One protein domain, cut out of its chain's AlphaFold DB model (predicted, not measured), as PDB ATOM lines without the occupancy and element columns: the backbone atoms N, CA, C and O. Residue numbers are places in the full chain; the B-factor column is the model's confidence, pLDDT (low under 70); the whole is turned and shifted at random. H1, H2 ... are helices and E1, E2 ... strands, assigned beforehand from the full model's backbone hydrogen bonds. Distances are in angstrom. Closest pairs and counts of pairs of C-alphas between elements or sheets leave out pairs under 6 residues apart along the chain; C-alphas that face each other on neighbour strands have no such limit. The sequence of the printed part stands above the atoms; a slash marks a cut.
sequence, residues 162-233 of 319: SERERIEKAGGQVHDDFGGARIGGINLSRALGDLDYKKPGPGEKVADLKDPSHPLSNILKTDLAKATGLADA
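This is residues 162 to 233 of the 319 residues of the protein "PPM-type phosphatase domain-containing protein" of Cladophialophora carrionii (UniProt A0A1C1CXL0). There is little regular structure: a small hairpin, E1 and E2, sits between two short helices, H1 and H2, while a long winding stretch, residues 183 to 222, makes much of the rest, with residues 200 to 205 sticking out. The printed part has 72 residues, with H1, E1, E2 and H2 along the chain; 19 are in named elements, class mixed. It is compact, with a radius of gyration of the C-alphas of 12.4 A, spanning 31 by 30 by 19 A.

E1 is residues 175 to 177 and E2 residues 180 to 182. H1, residues 162 to 169, measures 10.6 A from C-alpha 162 at (4.775, 31.344, -59.952). H2, residues 223 to 227, measures 6.4 A, ending at C-alpha 227 (26.357, 34.948, -54.993).

E1 and E2 are an antiparallel hairpin at 129 degrees; N 182 and O 175 are within hydrogen-bond range at 2.8 A. The closest C-alphas of E1 and H2, His 175 and Ala 227, are 7.5 A apart. H1 is apart from E2 and H2. In H1 and H2 every O i to N i+4 pair is within hydrogen-bond range.

The C-alphas farthest apart, Gly 179 and Gly 203, are 37.7 A apart. The printed part has no cut; the link E2 to H2 is long. pLDDT is under 70 at residues 203 to 207, 209 to 210 and 215 to 233.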
ATOM      1  N   SER A 162       5.557  31.911 -61.056       95.00
ATOM      2  CA  SER A 162       4.775  31.344 -59.952       95.00
ATOM      3  C   SER A 162       5.636  30.620 -58.916       95.00
ATOM      4  O   SER A 162       5.319  30.655 -57.729       95.00
ATOM      5  N   GLU A 163       6.716  29.963 -59.348       96.22
ATOM      6  CA  GLU A 163       7.635  29.280 -58.436       96.22
ATOM      7  C   GLU A 163       8.487  30.292 -57.678       96.22
ATOM      8  O   GLU A 163       8.583  30.197 -56.456       96.22
ATOM      9  N   ARG A 164       9.009  31.316 -58.364       94.26
ATOM     10  CA  ARG A 164       9.740  32.422 -57.746       94.26
ATOM     11  C   ARG A 164       8.920  33.103 -56.651       94.26
ATOM     12  O   ARG A 164       9.379  33.204 -55.518       94.26
ATOM     13  N   GLU A 165       7.686  33.499 -56.966       93.94
ATOM     14  CA  GLU A 165       6.773  34.133 -56.003       93.94
ATOM     15  C   GLU A 165       6.498  33.225 -54.792       93.94
ATOM     16  O   GLU A 165       6.423  33.702 -53.656       93.94
ATOM     17  N   ARG A 166       6.372  31.905 -55.003       95.01
ATOM     18  CA  ARG A 166       6.199  30.934 -53.914       95.01
ATOM     19  C   ARG A 166       7.431  30.881 -53.010       95.01
ATOM     20  O   ARG A 166       7.269  30.895 -51.792       95.01
ATOM     21  N   ILE A 167       8.626  30.797 -53.594       90.22
ATOM     22  CA  ILE A 167       9.900  30.704 -52.867       90.22
ATOM     23  C   ILE A 167      10.129  31.973 -52.040       90.22
ATOM     24  O   ILE A 167      10.356  31.881 -50.836       90.22
ATOM     25  N   GLU A 168       9.972  33.151 -52.650       89.42
ATOM     26  CA  GLU A 168      10.137  34.443 -51.970       89.42
ATOM     27  C   GLU A 168       9.123  34.608 -50.825       89.42
ATOM     28  O   GLU A 168       9.472  35.024 -49.721       89.42
ATOM     29  N   LYS A 169       7.865  34.185 -51.025       87.44
ATOM     30  CA  LYS A 169       6.845  34.173 -49.963       87.44
ATOM     31  C   LYS A 169       7.150  33.175 -48.839       87.44
ATOM     32  O   LYS A 169       6.705  33.377 -47.709       87.44
ATOM     33  N   ALA A 170       7.878  32.101 -49.132       88.44
ATOM     34  CA  ALA A 170       8.339  31.127 -48.147       88.44
ATOM     35  C   ALA A 170       9.569  31.613 -47.349       88.44
ATOM     36  O   ALA A 170      10.029  30.900 -46.455       88.44
ATOM     37  N   GLY A 171      10.077  32.816 -47.647       83.83
ATOM     38  CA  GLY A 171      11.276  33.392 -47.036       83.83
ATOM     39  C   GLY A 171      12.579  32.984 -47.726       83.83
ATOM     40  O   GLY A 171      13.648  33.284 -47.206       83.83
ATOM     41  N   GLY A 172      12.500  32.288 -48.863       84.24
ATOM     42  CA  GLY A 172      13.662  31.900 -49.656       84.24
ATOM     43  C   GLY A 172      14.077  32.988 -50.640       84.24
ATOM     44  O   GLY A 172      13.332  33.928 -50.910       84.24
ATOM     45  N   GLN A 173      15.265  32.833 -51.217       84.48
ATOM     46  CA  GLN A 173      15.785  33.729 -52.244       84.48
ATOM     47  C   GLN A 173      16.059  32.954 -53.536       84.48
ATOM     48  O   GLN A 173      16.464  31.790 -53.507       84.48
ATOM     49  N   VAL A 174      15.811  33.606 -54.674       86.80
ATOM     50  CA  VAL A 174      16.128  33.082 -56.005       86.80
ATOM     51  C   VAL A 174      17.193  33.970 -56.630       86.80
ATOM     52  O   VAL A 174      17.012  35.185 -56.719       86.80
ATOM     53  N   HIS A 175      18.283  33.355 -57.078       85.84
ATOM     54  CA  HIS A 175      19.437  34.039 -57.659       85.84
ATOM     55  C   HIS A 175      19.706  33.505 -59.058       85.84
ATOM     56  O   HIS A 175      19.539  32.312 -59.300       85.84
ATOM     57  N   ASP A 176      20.155  34.362 -59.967       84.89
ATOM     58  CA  ASP A 176      20.631  33.926 -61.277       84.89
ATOM     59  C   ASP A 176      22.123  33.583 -61.186       84.89
ATOM     60  O   ASP A 176      22.954  34.468 -60.982       84.89
ATOM     61  N   ASP A 177      22.465  32.302 -61.343       78.07
ATOM     62  CA  ASP A 177      23.851  31.821 -61.333       78.07
ATOM     63  C   ASP A 177      24.041  30.622 -62.282       78.07
ATOM     64  O   ASP A 177      23.122  29.841 -62.549       78.07
ATOM     65  N   PHE A 178      25.244  30.470 -62.837       76.28
ATOM     66  CA  PHE A 178      25.578  29.446 -63.839       76.28
ATOM     67  C   PHE A 178      24.577  29.378 -65.012       76.28
ATOM     68  O   PHE A 178      24.260  28.299 -65.512       76.28
ATOM     69  N   GLY A 179      24.058  30.533 -65.441       79.34
ATOM     70  CA  GLY A 179      23.146  30.647 -66.584       79.34
ATOM     71  C   GLY A 179      21.668  30.368 -66.288       79.34
ATOM     72  O   GLY A 179      20.891  30.275 -67.236       79.34
ATOM     73  N   GLY A 180      21.254  30.255 -65.021       85.47
ATOM     74  CA  GLY A 180      19.841  30.092 -64.679       85.47
ATOM     75  C   GLY A 180      19.500  30.422 -63.229       85.47
ATOM     76  O   GLY A 180      20.374  30.546 -62.376       85.47
ATOM     77  N   ALA A 181      18.205  30.542 -62.957       91.17
ATOM     78  CA  ALA A 181      17.691  30.817 -61.623       91.17
ATOM     79  C   ALA A 181      17.850  29.602 -60.690       91.17
ATOM     80  O   ALA A 181      17.527  28.470 -61.067       91.17
ATOM     81  N   ARG A 182      18.309  29.845 -59.461       89.35
ATOM     82  CA  ARG A 182      18.630  28.830 -58.451       89.35
ATOM     83  C   ARG A 182      18.161  29.231 -57.055       89.35
ATOM     84  O   ARG A 182      18.091  30.416 -56.733       89.35
ATOM     85  N   ILE A 183      17.887  28.223 -56.230       84.74
ATOM     86  CA  ILE A 183      17.745  28.335 -54.775       84.74
ATOM     87  C   ILE A 183      19.027  27.756 -54.188       84.74
ATOM     88  O   ILE A 183      19.256  26.545 -54.230       84.74
ATOM     89  N   GLY A 184      19.914  28.629 -53.725       82.03
ATOM     90  CA  GLY A 184      21.272  28.222 -53.411       82.03
ATOM     91  C   GLY A 184      21.988  27.618 -54.622       82.03
ATOM     92  O   GLY A 184      22.150  28.275 -55.647       82.03
ATOM     93  N   GLY A 185      22.408  26.355 -54.517       80.61
ATOM     94  CA  GLY A 185      23.044  25.626 -55.623       80.61
ATOM     95  C   GLY A 185      22.070  24.946 -56.596       80.61
ATOM     96  O   GLY A 185      22.492  24.499 -57.664       80.61
ATOM     97  N   ILE A 186      20.781  24.862 -56.261       86.65
ATOM     98  CA  ILE A 186      19.820  23.974 -56.931       86.65
ATOM     99  C   ILE A 186      18.988  24.753 -57.956       86.65
ATOM    100  O   ILE A 186      18.434  25.803 -57.649       86.65
ATOM    101  N   ASN A 187      18.883  24.240 -59.184       90.00
ATOM    102  CA  ASN A 187      18.108  24.829 -60.292       90.00
ATOM    103  C   ASN A 187      16.672  24.272 -60.415       90.00
ATOM    104  O   ASN A 187      15.999  24.519 -61.417       90.00
ATOM    105  N   LEU A 188      16.202  23.549 -59.399       93.37
ATOM    106  CA  LEU A 188      14.850  23.007 -59.264       93.37
ATOM    107  C   LEU A 188      14.112  23.724 -58.130       93.37
ATOM    108  O   LEU A 188      14.691  24.008 -57.084       93.37
ATOM    109  N   SER A 189      12.820  24.000 -58.314       95.28
ATOM    110  CA  SER A 189      11.966  24.519 -57.235       95.28
ATOM    111  C   SER A 189      11.134  23.429 -56.563       95.28
ATOM    112  O   SER A 189      10.443  23.700 -55.576       95.28
ATOM    113  N   ARG A 190      11.152  22.197 -57.077       97.79
ATOM    114  CA  ARG A 190      10.405  21.061 -56.529       97.79
ATOM    115  C   ARG A 190      11.188  19.767 -56.701       97.79
ATOM    116  O   ARG A 190      11.743  19.542 -57.770       97.79
ATOM    117  N   ALA A 191      11.200  18.933 -55.665       98.42
ATOM    118  CA  ALA A 191      11.903  17.652 -55.645       98.42
ATOM    119  C   ALA A 191      11.484  16.813 -54.424       98.42
ATOM    120  O   ALA A 191      10.941  17.338 -53.444       98.42
ATOM    121  N   LEU A 192      11.761  15.512 -54.464       98.68
ATOM    122  CA  LEU A 192      11.925  14.692 -53.258       98.68
ATOM    123  C   LEU A 192      13.329  14.924 -52.685       98.68
ATOM    124  O   LEU A 192      14.251  15.206 -53.443       98.68
ATOM    125  N   GLY A 193      13.513  14.770 -51.372       97.09
ATOM    126  CA  GLY A 193      14.804  15.081 -50.741       97.09
ATOM    127  C   GLY A 193      15.035  16.588 -50.631       97.09
ATOM    128  O   GLY A 193      14.082  17.303 -50.325       97.09
ATOM    129  N   ASP A 194      16.265  17.062 -50.831       93.80
ATOM    130  CA  ASP A 194      16.665  18.467 -50.629       93.80
ATOM    131  C   ASP A 194      16.143  19.037 -49.297       93.80
ATOM    132  O   ASP A 194      15.563  20.125 -49.221       93.80
ATOM    133  N   LEU A 195      16.257  18.231 -48.240       91.09
ATOM    134  CA  LEU A 195      15.564  18.436 -46.972       91.09
ATOM    135  C   LEU A 195      16.019  19.705 -46.245       91.09
ATOM    136  O   LEU A 195      15.228  20.232 -45.463       91.09
ATOM    137  N   ASP A 196      17.224  20.211 -46.524       87.37
ATOM    138  CA  ASP A 196      17.726  21.480 -45.978       87.37
ATOM    139  C   ASP A 196      16.967  22.699 -46.524       87.37
ATOM    140  O   ASP A 196      16.942  23.754 -45.897       87.37
ATOM    141  N   TYR A 197      16.297  22.547 -47.671       88.92
ATOM    142  CA  TYR A 197      15.461  23.573 -48.302       88.92
ATOM    143  C   TYR A 197      13.972  23.402 -47.961       88.92
ATOM    144  O   TYR A 197      13.107  24.049 -48.566       88.92
ATOM    145  N   LYS A 198      13.655  22.510 -47.018       89.91
ATOM    146  CA  LYS A 198      12.295  22.191 -46.576       89.91
ATOM    147  C   LYS A 198      12.125  22.517 -45.108       89.91
ATOM    148  O   LYS A 198      13.012  22.287 -44.288       89.91
ATOM    149  N   LYS A 199      10.933  22.991 -44.754       83.71
ATOM    150  CA  LYS A 199      10.618  23.353 -43.380       83.71
ATOM    151  C   LYS A 199      10.755  22.114 -42.486       83.71
ATOM    152  O   LYS A 199      10.137  21.080 -42.775       83.71
ATOM    153  N   PRO A 200      11.531  22.191 -41.390       75.87
ATOM    154  CA  PRO A 200      11.616  21.091 -40.444       75.87
ATOM    155  C   PRO A 200      10.241  20.767 -39.853       75.87
ATOM    156  O   PRO A 200       9.395  21.644 -39.644       75.87
ATOM    157  N   GLY A 201      10.011  19.487 -39.582       70.21
ATOM    158  CA  GLY A 201       8.819  19.016 -38.895       70.21
ATOM    159  C   GLY A 201       8.772  19.462 -37.427       70.21
ATOM    160  O   GLY A 201       9.747  19.985 -36.881       70.21
ATOM    161  N   PRO A 202       7.640  19.248 -36.733       70.63
ATOM    162  CA  PRO A 202       7.514  19.588 -35.319       70.63
ATOM    163  C   PRO A 202       8.607  18.929 -34.463       70.63
ATOM    164  O   PRO A 202       8.702  17.705 -34.403       70.63
ATOM    165  N   GLY A 203       9.407  19.749 -33.775       65.55
ATOM    166  CA  GLY A 203      10.506  19.300 -32.911       65.55
ATOM    167  C   GLY A 203      11.842  19.069 -33.626       65.55
ATOM    168  O   GLY A 203      12.839  18.804 -32.957       65.55
ATOM    169  N   GLU A 204      11.888  19.198 -34.952       69.51
ATOM    170  CA  GLU A 204      13.126  19.146 -35.729       69.51
ATOM    171  C   GLU A 204      13.794  20.529 -35.735       69.51
ATOM    172  O   GLU A 204      13.123  21.564 -35.753       69.51
ATOM    173  N   LYS A 205      15.130  20.558 -35.682       66.03
ATOM    174  CA  LYS A 205      15.895  21.804 -35.800       66.03
ATOM    175  C   LYS A 205      16.109  22.134 -37.275       66.03
ATOM    176  O   LYS A 205      16.294  21.224 -38.078       66.03
ATOM    177  N   VAL A 206      16.111  23.424 -37.606       66.81
ATOM    178  CA  VAL A 206      16.613  23.905 -38.902       66.81
ATOM    179  C   VAL A 206      18.087  23.516 -39.002       66.81
ATOM    180  O   VAL A 206      18.813  23.661 -38.013       66.81
ATOM    181  N   ALA A 207      18.501  22.987 -40.154       67.42
ATOM    182  CA  ALA A 207      19.899  22.674 -40.413       67.42
ATOM    183  C   ALA A 207      20.738  23.948 -40.241       67.42
ATOM    184  O   ALA A 207      20.456  24.980 -40.850       67.42
ATOM    185  N   ASP A 208      21.749  23.892 -39.375       71.85
ATOM    186  CA  ASP A 208      22.707  24.981 -39.244       71.85
ATOM    187  C   ASP A 208      23.765  24.800 -40.334       71.85
ATOM    188  O   ASP A 208      24.736  24.068 -40.148       71.85
ATOM    189  N   LEU A 209      23.597  25.473 -41.477       68.89
ATOM    190  CA  LEU A 209      24.558  25.357 -42.578       68.89
ATOM    191  C   LEU A 209      25.963  25.846 -42.175       68.89
ATOM    192  O   LEU A 209      26.946  25.474 -42.821       68.89
ATOM    193  N   LYS A 210      26.069  26.672 -41.116       69.29
ATOM    194  CA  LYS A 210      27.323  27.198 -40.550       69.29
ATOM    195  C   LYS A 210      28.021  26.164 -39.649       69.29
ATOM    196  O   LYS A 210      29.192  26.374 -39.322       69.29
ATOM    197  N   ASP A 211      27.366  25.055 -39.283       73.92
ATOM    198  CA  ASP A 211      27.989  23.934 -38.567       73.92
ATOM    199  C   ASP A 211      29.135  23.349 -39.418       73.92
ATOM    200  O   ASP A 211      28.893  22.910 -40.541       73.92
ATOM    201  N   PRO A 212      30.389  23.296 -38.928       72.77
ATOM    202  CA  PRO A 212      31.530  22.773 -39.686       72.77
ATOM    203  C   PRO A 212      31.395  21.323 -40.172       72.77
ATOM    204  O   PRO A 212      32.139  20.916 -41.063       72.77
ATOM    205  N   SER A 213      30.507  20.531 -39.568       76.03
ATOM    206  CA  SER A 213      30.199  19.166 -40.007       76.03
ATOM    207  C   SER A 213      29.202  19.116 -41.168       76.03
ATOM    208  O   SER A 213      29.110  18.090 -41.843       76.03
ATOM    209  N   HIS A 214      28.501  20.220 -41.444       71.32
ATOM    210  CA  HIS A 214      27.524  20.310 -42.518       71.32
ATOM    211  C   HIS A 214      28.209  20.285 -43.898       71.32
ATOM    212  O   HIS A 214      29.183  21.026 -44.098       71.32
ATOM    213  N   PRO A 215      27.696  19.526 -44.889       65.69
ATOM    214  CA  PRO A 215      28.303  19.428 -46.223       65.69
ATOM    215  C   PRO A 215      28.513  20.781 -46.926       65.69
ATOM    216  O   PRO A 215      29.496  20.971 -47.641       65.69
ATOM    217  N   LEU A 216      27.617  21.745 -46.687       69.18
ATOM    218  CA  LEU A 216      27.664  23.088 -47.291       69.18
ATOM    219  C   LEU A 216      28.523  24.109 -46.517       69.18
ATOM    220  O   LEU A 216      28.767  25.206 -47.022       69.18
ATOM    221  N   SER A 217      29.038  23.772 -45.330       67.76
ATOM    222  CA  SER A 217      29.737  24.729 -44.449       67.76
ATOM    223  C   SER A 217      31.013  25.323 -45.051       67.76
ATOM    224  O   SER A 217      31.385  26.465 -44.769       67.76
ATOM    225  N   ASN A 218      31.682  24.570 -45.925       62.00
ATOM    226  CA  ASN A 218      32.860  25.048 -46.642       62.00
ATOM    227  C   ASN A 218      32.492  26.036 -47.753       62.00
ATOM    228  O   ASN A 218      33.231  26.994 -47.976       62.00
ATOM    229  N   ILE A 219      31.336  25.849 -48.402       61.82
ATOM    230  CA  ILE A 219      30.843  26.750 -49.451       61.82
ATOM    231  C   ILE A 219      30.485  28.109 -48.848       61.82
ATOM    232  O   ILE A 219      30.804  29.129 -49.457       61.82
ATOM    233  N   LEU A 220      29.952  28.146 -47.618       61.49
ATOM    234  CA  LEU A 220      29.614  29.390 -46.907       61.49
ATOM    235  C   LEU A 220      30.784  30.365 -46.725       61.49
ATOM    236  O   LEU A 220      30.574  31.564 -46.560       61.49
ATOM    237  N   LYS A 221      32.023  29.864 -46.757       64.29
ATOM    238  CA  LYS A 221      33.240  30.679 -46.613       64.29
ATOM    239  C   LYS A 221      33.751  31.239 -47.942       64.29
ATOM    240  O   LYS A 221      34.762  31.936 -47.951       64.29
ATOM    241  N   THR A 222      33.098  30.910 -49.052       63.08
ATOM    242  CA  THR A 222      33.495  31.326 -50.401       63.08
ATOM    243  C   THR A 222      32.611  32.460 -50.911       63.08
ATOM    244  O   THR A 222      31.495  32.656 -50.427       63.08
ATOM    245  N   ASP A 223      33.069  33.179 -51.937       62.27
ATOM    246  CA  ASP A 223      32.250  34.199 -52.606       62.27
ATOM    247  C   ASP A 223      30.962  33.611 -53.215       62.27
ATOM    248  O   ASP A 223      29.967  34.327 -53.355       62.27
ATOM    249  N   LEU A 224      30.936  32.294 -53.476       58.44
ATOM    250  CA  LEU A 224      29.743  31.579 -53.929       58.44
ATOM    251  C   LEU A 224      28.598  31.682 -52.915       58.44
ATOM    252  O   LEU A 224      27.446  31.785 -53.319       58.44
ATOM    253  N   ALA A 225      28.885  31.730 -51.611       59.14
ATOM    254  CA  ALA A 225      27.855  31.865 -50.580       59.14
ATOM    255  C   ALA A 225      27.065  33.171 -50.704       59.14
ATOM    256  O   ALA A 225      25.854  33.186 -50.505       59.14
ATOM    257  N   LYS A 226      27.754  34.266 -51.049       60.54
ATOM    258  CA  LYS A 226      27.119  35.566 -51.287       60.54
ATOM    259  C   LYS A 226      26.383  35.588 -52.622       60.54
ATOM    260  O   LYS A 226      25.298  36.146 -52.695       60.54
ATOM    261  N   ALA A 227      26.963  34.985 -53.662       55.03
ATOM    262  CA  ALA A 227      26.357  34.948 -54.993       55.03
ATOM    263  C   ALA A 227      25.057  34.121 -55.026       55.03
ATOM    264  O   ALA A 227      24.094  34.513 -55.677       55.03
ATOM    265  N   THR A 228      25.020  33.016 -54.278       57.07
ATOM    266  CA  THR A 228      23.893  32.067 -54.229       57.07
ATOM    267  C   THR A 228      22.883  32.349 -53.113       57.07
ATOM    268  O   THR A 228      21.924  31.595 -52.966       57.07
ATOM    269  N   GLY A 229      23.119  33.372 -52.281       58.57
ATOM    270  CA  GLY A 229      22.309  33.670 -51.090       58.57
ATOM    271  C   GLY A 229      22.467  32.678 -49.934       58.57
ATOM    272  O   GLY A 229      21.881  32.878 -48.872       58.57
ATOM    273  N   LEU A 230      23.296  31.634 -50.083       61.47
ATOM    274  CA  LEU A 230      23.566  30.658 -49.021       61.47
ATOM    275  C   LEU A 230      24.080  31.312 -47.730       61.47
ATOM    276  O   LEU A 230      23.831  30.790 -46.646       61.47
ATOM    277  N   ALA A 231      24.801  32.434 -47.832       60.88
ATOM    278  CA  ALA A 231      25.337  33.155 -46.677       60.88
ATOM    279  C   ALA A 231      24.246  33.567 -45.668       60.88
ATOM    280  O   ALA A 231      24.496  33.532 -44.461       60.88
ATOM    281  N   ASP A 232      23.046  33.877 -46.167       59.19
ATOM    282  CA  ASP A 232      21.910  34.358 -45.378       59.19
ATOM    283  C   ASP A 232      20.917  33.229 -45.040       59.19
ATOM    284  O   ASP A 232      19.923  33.453 -44.351       59.19
ATOM    285  N   ALA A 233      21.169  31.991 -45.488       59.32
ATOM    286  CA  ALA A 233      20.213  30.886 -45.379       59.32
ATOM    287  C   ALA A 233      19.820  30.543 -43.929       59.32
ATOM    288  O   ALA A 233      18.682  30.153 -43.682       59.32
TER     289      ALA A 233